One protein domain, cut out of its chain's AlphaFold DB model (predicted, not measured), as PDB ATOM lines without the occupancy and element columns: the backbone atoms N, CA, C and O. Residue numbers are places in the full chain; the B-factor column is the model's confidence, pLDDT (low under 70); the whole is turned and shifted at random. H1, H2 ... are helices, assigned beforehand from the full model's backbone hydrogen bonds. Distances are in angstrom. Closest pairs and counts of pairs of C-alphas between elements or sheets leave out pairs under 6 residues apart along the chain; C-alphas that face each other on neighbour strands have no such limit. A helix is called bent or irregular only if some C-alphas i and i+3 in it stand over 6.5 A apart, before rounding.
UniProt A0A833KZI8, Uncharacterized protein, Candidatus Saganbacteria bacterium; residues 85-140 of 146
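AT A GLANCE: This is residues 85 to 140 of the 146 residues of an uncharacterized protein of Candidatus Saganbacteria bacterium (UniProt A0A833KZI8). Two longer helices, H2 and H3, lie side by side as a helical hairpin, and the shorter H1 is set on the side of H2 away from H3. The printed part has 56 residues with three named helices, in the order H1, H2, H3, and no named strand: all helix. It is compact, with a radius of gyration of the C-alphas of 11.2 A, and spans 30 by 22 by 13 A.

IN THESE COORDINATES: H1, residues 92 to 100, begins at C-alpha 92 (-15.029, -54.619, -45.857) and is 12.2 A long; it is neither bent nor irregular, but only just: C-alphas 92 and 95 are 6.0 A apart. H2, residues 103 to 115, is 19.1 A long and irregular, with C-alphas 104 and 107 7.6 A apart. H3, residues 121 to 135, is 20.7 A long and ends at C-alpha 135 (-1.444, -37.609, -28.711).

HOW THE PARTS SIT: H2 and H3 touch as a hairpin, at a shallow tilt of 29 degrees, opposite ways; their closest C-alphas, of Glu 114 and Leu 124, are 7.0 A apart. H1 and H2 only just touch, only at the corner, with 3 pairs of C-alphas within 8 A, and on H2 with residues 105 to 109 alone; the closest C-alphas, of Cys 100 and Cys 109, are 5.8 A apart, at a steep tilt of 49 degrees. H1 and H3 are apart. In H1 and H3 every O i to N i+4 pair is within hydrogen-bond range, in H2 7 of 9.

THE WHOLE: The two C-alphas farthest apart, of Gly 92 and Arg 136, are 31.1 A apart. Both links are tight, the printed part has no cut, and no printed residue is under 70 in pLDDT.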
ATOM      1  N   ASN A  85      -5.866 -55.558 -47.672       87.25
ATOM      2  CA  ASN A  85      -6.770 -55.427 -46.527       87.25
ATOM      3  C   ASN A  85      -6.631 -54.031 -45.900       87.25
ATOM      4  O   ASN A  85      -5.581 -53.396 -46.006       87.25
ATOM      5  N   GLY A  86      -7.668 -53.585 -45.194       91.00
ATOM      6  CA  GLY A  86      -7.625 -52.335 -44.448       91.00
ATOM      7  C   GLY A  86      -6.694 -52.386 -43.225       91.00
ATOM      8  O   GLY A  86      -6.007 -53.389 -42.990       91.00
ATOM      9  N   PRO A  87      -6.653 -51.310 -42.418       93.81
ATOM     10  CA  PRO A  87      -5.823 -51.243 -41.216       93.81
ATOM     11  C   PRO A  87      -6.110 -52.431 -40.284       93.81
ATOM     12  O   PRO A  87      -7.232 -52.930 -40.213       93.81
ATOM     13  N   GLY A  88      -5.073 -52.965 -39.634       93.12
ATOM     14  CA  GLY A  88      -5.195 -54.201 -38.848       93.12
ATOM     15  C   GLY A  88      -5.536 -55.476 -39.632       93.12
ATOM     16  O   GLY A  88      -5.697 -56.533 -39.025       93.12
ATOM     17  N   GLY A  89      -5.630 -55.416 -40.963       92.56
ATOM     18  CA  GLY A  89      -6.052 -56.535 -41.804       92.56
ATOM     19  C   GLY A  89      -7.569 -56.674 -41.963       92.56
ATOM     20  O   GLY A  89      -8.009 -57.719 -42.450       92.56
ATOM     21  N   CYS A  90      -8.343 -55.652 -41.582       92.31
ATOM     22  CA  CYS A  90      -9.801 -55.663 -41.682       92.31
ATOM     23  C   CYS A  90     -10.292 -55.796 -43.133       92.31
ATOM     24  O   CYS A  90      -9.646 -55.322 -44.076       92.31
ATOM     25  N   LYS A  91     -11.453 -56.427 -43.330       86.94
ATOM     26  CA  LYS A  91     -12.073 -56.633 -44.641       86.94
ATOM     27  C   LYS A  91     -13.481 -56.069 -44.682       86.94
ATOM     28  O   LYS A  91     -14.361 -56.440 -43.912       86.94
ATOM     29  N   GLY A  92     -13.727 -55.248 -45.694       82.31
ATOM     30  CA  GLY A  92     -15.029 -54.619 -45.857       82.31
ATOM     31  C   GLY A  92     -15.257 -53.493 -44.849       82.31
ATOM     32  O   GLY A  92     -14.460 -53.240 -43.949       82.31
ATOM     33  N   LYS A  93     -16.369 -52.787 -45.044       81.50
ATOM     34  CA  LYS A  93     -16.682 -51.571 -44.298       81.50
ATOM     35  C   LYS A  93     -16.850 -51.827 -42.796       81.50
ATOM     36  O   LYS A  93     -16.203 -51.161 -42.006       81.50
ATOM     37  N   GLU A  94     -17.686 -52.794 -42.422       85.00
ATOM     38  CA  GLU A  94     -18.067 -53.038 -41.022       85.00
ATOM     39  C   GLU A  94     -16.868 -53.426 -40.144       85.00
ATOM     40  O   GLU A  94     -16.658 -52.828 -39.093       85.00
ATOM     41  N   GLU A  95     -16.030 -54.361 -40.606       90.50
ATOM     42  CA  GLU A  95     -14.836 -54.786 -39.861       90.50
ATOM     43  C   GLU A  95     -13.833 -53.634 -39.707       90.50
ATOM     44  O   GLU A  95     -13.251 -53.444 -38.639       90.50
ATOM     45  N   CYS A  96     -13.642 -52.833 -40.760       91.31
ATOM     46  CA  CYS A  96     -12.738 -51.691 -40.708       91.31
ATOM     47  C   CYS A  96     -13.276 -50.545 -39.850       91.31
ATOM     48  O   CYS A  96     -12.500 -49.895 -39.150       91.31
ATOM     49  N   GLU A  97     -14.588 -50.313 -39.852       88.50
ATOM     50  CA  GLU A  97     -15.233 -49.365 -38.943       88.50
ATOM     51  C   GLU A  97     -15.062 -49.807 -37.489       88.50
ATOM     52  O   GLU A  97     -14.652 -49.000 -36.657       88.50
ATOM     53  N   GLU A  98     -15.305 -51.081 -37.171       91.88
ATOM     54  CA  GLU A  98     -15.094 -51.614 -35.821       91.88
ATOM     55  C   GLU A  98     -13.632 -51.466 -35.374       91.88
ATOM     56  O   GLU A  98     -13.372 -50.964 -34.278       91.88
ATOM     57  N   TYR A  99     -12.682 -51.822 -36.243       93.88
ATOM     58  CA  TYR A  99     -11.254 -51.679 -35.969       93.88
ATOM     59  C   TYR A  99     -10.867 -50.216 -35.711       93.88
ATOM     60  O   TYR A  99     -10.256 -49.893 -34.690       93.88
ATOM     61  N   CYS A 100     -11.284 -49.302 -36.588       92.44
ATOM     62  CA  CYS A 100     -10.945 -47.884 -36.485       92.44
ATOM     63  C   CYS A 100     -11.714 -47.122 -35.400       92.44
ATOM     64  O   CYS A 100     -11.293 -46.033 -35.005       92.44
ATOM     65  N   ASN A 101     -12.800 -47.689 -34.871       90.06
ATOM     66  CA  ASN A 101     -13.508 -47.139 -33.714       90.06
ATOM     67  C   ASN A 101     -12.723 -47.296 -32.403       90.06
ATOM     68  O   ASN A 101     -13.050 -46.644 -31.406       90.06
ATOM     69  N   ASN A 102     -11.670 -48.116 -32.385       90.38
ATOM     70  CA  ASN A 102     -10.731 -48.140 -31.276       90.38
ATOM     71  C   ASN A 102      -9.715 -46.993 -31.405       90.38
ATOM     72  O   ASN A 102      -8.926 -46.925 -32.346       90.38
ATOM     73  N   ILE A 103      -9.685 -46.123 -30.394       89.19
ATOM     74  CA  ILE A 103      -8.772 -44.976 -30.314       89.19
ATOM     75  C   ILE A 103      -7.292 -45.378 -30.398       89.19
ATOM     76  O   ILE A 103      -6.474 -44.581 -30.852       89.19
ATOM     77  N   ASP A 104      -6.947 -46.602 -29.992       91.06
ATOM     78  CA  ASP A 104      -5.578 -47.116 -30.059       91.06
ATOM     79  C   ASP A 104      -5.112 -47.342 -31.514       91.06
ATOM     80  O   ASP A 104      -3.909 -47.344 -31.777       91.06
ATOM     81  N   HIS A 105      -6.051 -47.458 -32.462       93.94
ATOM     82  CA  HIS A 105      -5.814 -47.650 -33.899       93.94
ATOM     83  C   HIS A 105      -5.972 -46.354 -34.716       93.94
ATOM     84  O   HIS A 105      -5.823 -46.356 -35.937       93.94
ATOM     85  N   ILE A 106      -6.237 -45.208 -34.071       92.62
ATOM     86  CA  ILE A 106      -6.545 -43.954 -34.783       92.62
ATOM     87  C   ILE A 106      -5.419 -43.501 -35.723       92.62
ATOM     88  O   ILE A 106      -5.677 -42.922 -36.777       92.62
ATOM     89  N   ASP A 107      -4.165 -43.773 -35.357       94.81
ATOM     90  CA  ASP A 107      -3.001 -43.349 -36.130       94.81
ATOM     91  C   ASP A 107      -2.899 -44.069 -37.476       94.81
ATOM     92  O   ASP A 107      -2.706 -43.415 -38.502       94.81
ATOM     93  N   GLU A 108      -3.055 -45.391 -37.480       96.00
ATOM     94  CA  GLU A 108      -3.035 -46.187 -38.709       96.00
ATOM     95  C   GLU A 108      -4.297 -45.969 -39.545       96.00
ATOM     96  O   GLU A 108      -4.206 -45.892 -40.766       96.00
ATOM     97  N   CYS A 109      -5.456 -45.776 -38.911       95.31
ATOM     98  CA  CYS A 109      -6.703 -45.520 -39.621       95.31
ATOM     99  C   CYS A 109      -6.692 -44.177 -40.360       95.31
ATOM    100  O   CYS A 109      -7.122 -44.111 -41.511       95.31
ATOM    101  N   ILE A 110      -6.156 -43.114 -39.748       96.00
ATOM    102  CA  ILE A 110      -6.000 -41.819 -40.430       96.00
ATOM    103  C   ILE A 110      -4.976 -41.920 -41.562       96.00
ATOM    104  O   ILE A 110      -5.226 -41.389 -42.642       96.00
ATOM    105  N   ALA A 111      -3.851 -42.605 -41.338       95.88
ATOM    106  CA  ALA A 111      -2.837 -42.793 -42.375       95.88
ATOM    107  C   ALA A 111      -3.398 -43.564 -43.580       95.88
ATOM    108  O   ALA A 111      -3.228 -43.135 -44.718       95.88
ATOM    109  N   PHE A 112      -4.136 -44.644 -43.323       95.00
ATOM    110  CA  PHE A 112      -4.792 -45.437 -44.355       95.00
ATOM    111  C   PHE A 112      -5.842 -44.630 -45.125       95.00
ATOM    112  O   PHE A 112      -5.895 -44.699 -46.354       95.00
ATOM    113  N   ALA A 113      -6.660 -43.843 -44.421       94.00
ATOM    114  CA  ALA A 113      -7.669 -42.994 -45.046       94.00
ATOM    115  C   ALA A 113      -7.047 -41.898 -45.928       94.00
ATOM    116  O   ALA A 113      -7.586 -41.602 -46.994       94.00
ATOM    117  N   GLU A 114      -5.915 -41.324 -45.510       94.88
ATOM    118  CA  GLU A 114      -5.139 -40.363 -46.302       94.88
ATOM    119  C   GLU A 114      -4.538 -41.009 -47.554       94.88
ATOM    120  O   GLU A 114      -4.734 -40.504 -48.657       94.88
ATOM    121  N   GLU A 115      -3.844 -42.138 -47.399       93.56
ATOM    122  CA  GLU A 115      -3.171 -42.843 -48.495       93.56
ATOM    123  C   GLU A 115      -4.152 -43.297 -49.583       93.56
ATOM    124  O   GLU A 115      -3.868 -43.179 -50.776       93.56
ATOM    125  N   ASN A 116      -5.340 -43.741 -49.172       92.38
ATOM    126  CA  ASN A 116      -6.359 -44.275 -50.072       92.38
ATOM    127  C   ASN A 116      -7.434 -43.252 -50.469       92.38
ATOM    128  O   ASN A 116      -8.410 -43.614 -51.123       92.38
ATOM    129  N   ASN A 117      -7.269 -41.970 -50.117       91.12
ATOM    130  CA  ASN A 117      -8.222 -40.900 -50.442       91.12
ATOM    131  C   ASN A 117      -9.665 -41.241 -50.011       91.12
ATOM    132  O   ASN A 117     -10.621 -41.040 -50.767       91.12
ATOM    133  N   LEU A 118      -9.819 -41.810 -48.813       91.19
ATOM    134  CA  LEU A 118     -11.118 -42.241 -48.279       91.19
ATOM    135  C   LEU A 118     -11.897 -41.104 -47.627       91.19
ATOM    136  O   LEU A 118     -13.106 -41.219 -47.444       91.19
ATOM    137  N   ILE A 119     -11.214 -40.015 -47.279       89.81
ATOM    138  CA  ILE A 119     -11.824 -38.824 -46.697       89.81
ATOM    139  C   ILE A 119     -11.355 -37.562 -47.434       89.81
ATOM    140  O   ILE A 119     -10.208 -37.499 -47.884       89.81
ATOM    141  N   PRO A 120     -12.223 -36.545 -47.573       89.12
ATOM    142  CA  PRO A 120     -11.861 -35.266 -48.172       89.12
ATOM    143  C   PRO A 120     -10.721 -34.551 -47.427       89.12
ATOM    144  O   PRO A 120     -10.590 -34.722 -46.213       89.12
ATOM    145  N   PRO A 121      -9.939 -33.684 -48.099       90.25
ATOM    146  CA  PRO A 121      -8.841 -32.953 -47.465       90.25
ATOM    147  C   PRO A 121      -9.262 -32.139 -46.236       90.25
ATOM    148  O   PRO A 121      -8.520 -32.072 -45.259       90.25
ATOM    149  N   GLU A 122     -10.451 -31.529 -46.254       91.06
ATOM    150  CA  GLU A 122     -10.972 -30.775 -45.113       91.06
ATOM    151  C   GLU A 122     -11.262 -31.670 -43.898       91.06
ATOM    152  O   GLU A 122     -10.871 -31.333 -42.780       91.06
ATOM    153  N   GLU A 123     -11.868 -32.839 -44.123       91.50
ATOM    154  CA  GLU A 123     -12.168 -33.822 -43.077       91.50
ATOM    155  C   GLU A 123     -10.878 -34.493 -42.572       91.50
ATOM    156  O   GLU A 123     -10.727 -34.732 -41.374       91.50
ATOM    157  N   LEU A 124      -9.894 -34.705 -43.453       94.50
ATOM    158  CA  LEU A 124      -8.563 -35.199 -43.096       94.50
ATOM    159  C   LEU A 124      -7.815 -34.229 -42.173       94.50
ATOM    160  O   LEU A 124      -7.208 -34.648 -41.185       94.50
ATOM    161  N   GLU A 125      -7.862 -32.930 -42.463       96.38
ATOM    162  CA  GLU A 125      -7.263 -31.901 -41.609       96.38
ATOM    163  C   GLU A 125      -7.911 -31.866 -40.216       96.38
ATOM    164  O   GLU A 125      -7.222 -31.715 -39.200       96.38
ATOM    165  N   GLU A 126      -9.232 -32.028 -40.134       94.62
ATOM    166  CA  GLU A 126      -9.938 -32.150 -38.855       94.62
ATOM    167  C   GLU A 126      -9.552 -33.429 -38.107       94.62
ATOM    168  O   GLU A 126      -9.195 -33.359 -36.924       94.62
ATOM    169  N   ALA A 127      -9.515 -34.571 -38.794       93.62
ATOM    170  CA  ALA A 127      -9.088 -35.846 -38.228       93.62
ATOM    171  C   ALA A 127      -7.663 -35.757 -37.654       93.62
ATOM    172  O   ALA A 127      -7.429 -36.151 -36.508       93.62
ATOM    173  N   LYS A 128      -6.721 -35.136 -38.376       96.19
ATOM    174  CA  LYS A 128      -5.340 -34.897 -37.912       96.19
ATOM    175  C   LYS A 128      -5.267 -33.980 -36.688       96.19
ATOM    176  O   LYS A 128      -4.429 -34.186 -35.806       96.19
ATOM    177  N   LYS A 129      -6.145 -32.978 -36.570       95.62
ATOM    178  CA  LYS A 129      -6.223 -32.141 -35.354       95.62
ATOM    179  C   LYS A 129      -6.700 -32.950 -34.153       95.62
ATOM    180  O   LYS A 129      -6.119 -32.814 -33.071       95.62
ATOM    181  N   VAL A 130      -7.713 -33.796 -34.338       92.75
ATOM    182  CA  VAL A 130      -8.207 -34.702 -33.289       92.75
ATOM    183  C   VAL A 130      -7.111 -35.693 -32.890       92.75
ATOM    184  O   VAL A 130      -6.799 -35.799 -31.704       92.75
ATOM    185  N   GLN A 131      -6.437 -36.313 -33.859       94.25
ATOM    186  CA  GLN A 131      -5.271 -37.180 -33.651       94.25
ATOM    187  C   GLN A 131      -4.187 -36.492 -32.811       94.25
ATOM    188  O   GLN A 131      -3.700 -37.038 -31.820       94.25
ATOM    189  N   ALA A 132      -3.830 -35.252 -33.156       95.94
ATOM    190  CA  ALA A 132      -2.840 -34.479 -32.413       95.94
ATOM    191  C   ALA A 132      -3.298 -34.148 -30.982       95.94
ATOM    192  O   ALA A 132      -2.470 -34.092 -30.071       95.94
ATOM    193  N   ALA A 133      -4.596 -33.921 -30.758       94.69
ATOM    194  CA  ALA A 133      -5.145 -33.729 -29.417       94.69
ATOM    195  C   ALA A 133      -5.067 -35.020 -28.588       94.69
ATOM    196  O   ALA A 133      -4.628 -34.971 -27.435       94.69
ATOM    197  N   ILE A 134      -5.407 -36.169 -29.179       92.88
ATOM    198  CA  ILE A 134      -5.301 -37.490 -28.542       92.88
ATOM    199  C   ILE A 134      -3.855 -37.775 -28.129       92.88
ATOM    200  O   ILE A 134      -3.599 -38.124 -26.977       92.88
ATOM    201  N   LYS A 135      -2.886 -37.496 -29.011       93.19
ATOM    202  CA  LYS A 135      -1.444 -37.609 -28.711       93.19
ATOM    203  C   LYS A 135      -0.989 -36.737 -27.541       93.19
ATOM    204  O   LYS A 135      -0.016 -37.066 -26.868       93.19
ATOM    205  N   ARG A 136      -1.692 -35.635 -27.265       95.94
ATOM    206  CA  ARG A 136      -1.454 -34.763 -26.099       95.94
ATOM    207  C   ARG A 136      -2.199 -35.218 -24.839       95.94
ATOM    208  O   ARG A 136      -2.172 -34.511 -23.835       95.94
ATOM    209  N   GLY A 137      -2.849 -36.380 -24.871       92.31
ATOM    210  CA  GLY A 137      -3.555 -36.977 -23.738       92.31
ATOM    211  C   GLY A 137      -5.038 -36.619 -23.647       92.31
ATOM    212  O   GLY A 137      -5.671 -36.945 -22.641       92.31
ATOM    213  N   PHE A 138      -5.614 -35.961 -24.660       92.19
ATOM    214  CA  PHE A 138      -7.063 -35.784 -24.730       92.19
ATOM    215  C   PHE A 138      -7.744 -37.138 -24.955       92.19
ATOM    216  O   PHE A 138      -7.347 -37.903 -25.830       92.19
ATOM    217  N   LYS A 139      -8.789 -37.428 -24.181       87.69
ATOM    218  CA  LYS A 139      -9.596 -38.640 -24.337       87.69
ATOM    219  C   LYS A 139     -10.969 -38.230 -24.860       87.69
ATOM    220  O   LYS A 139     -11.729 -37.648 -24.082       87.69
ATOM    221  N   PRO A 140     -11.274 -38.458 -26.149       82.69
ATOM    222  CA  PRO A 140     -12.602 -38.176 -26.667       82.69
ATOM    223  C   PRO A 140     -13.644 -39.026 -25.930       82.69
ATOM    224  O   PRO A 140     -13.318 -40.103 -25.419       82.69
TER     225      PRO A 140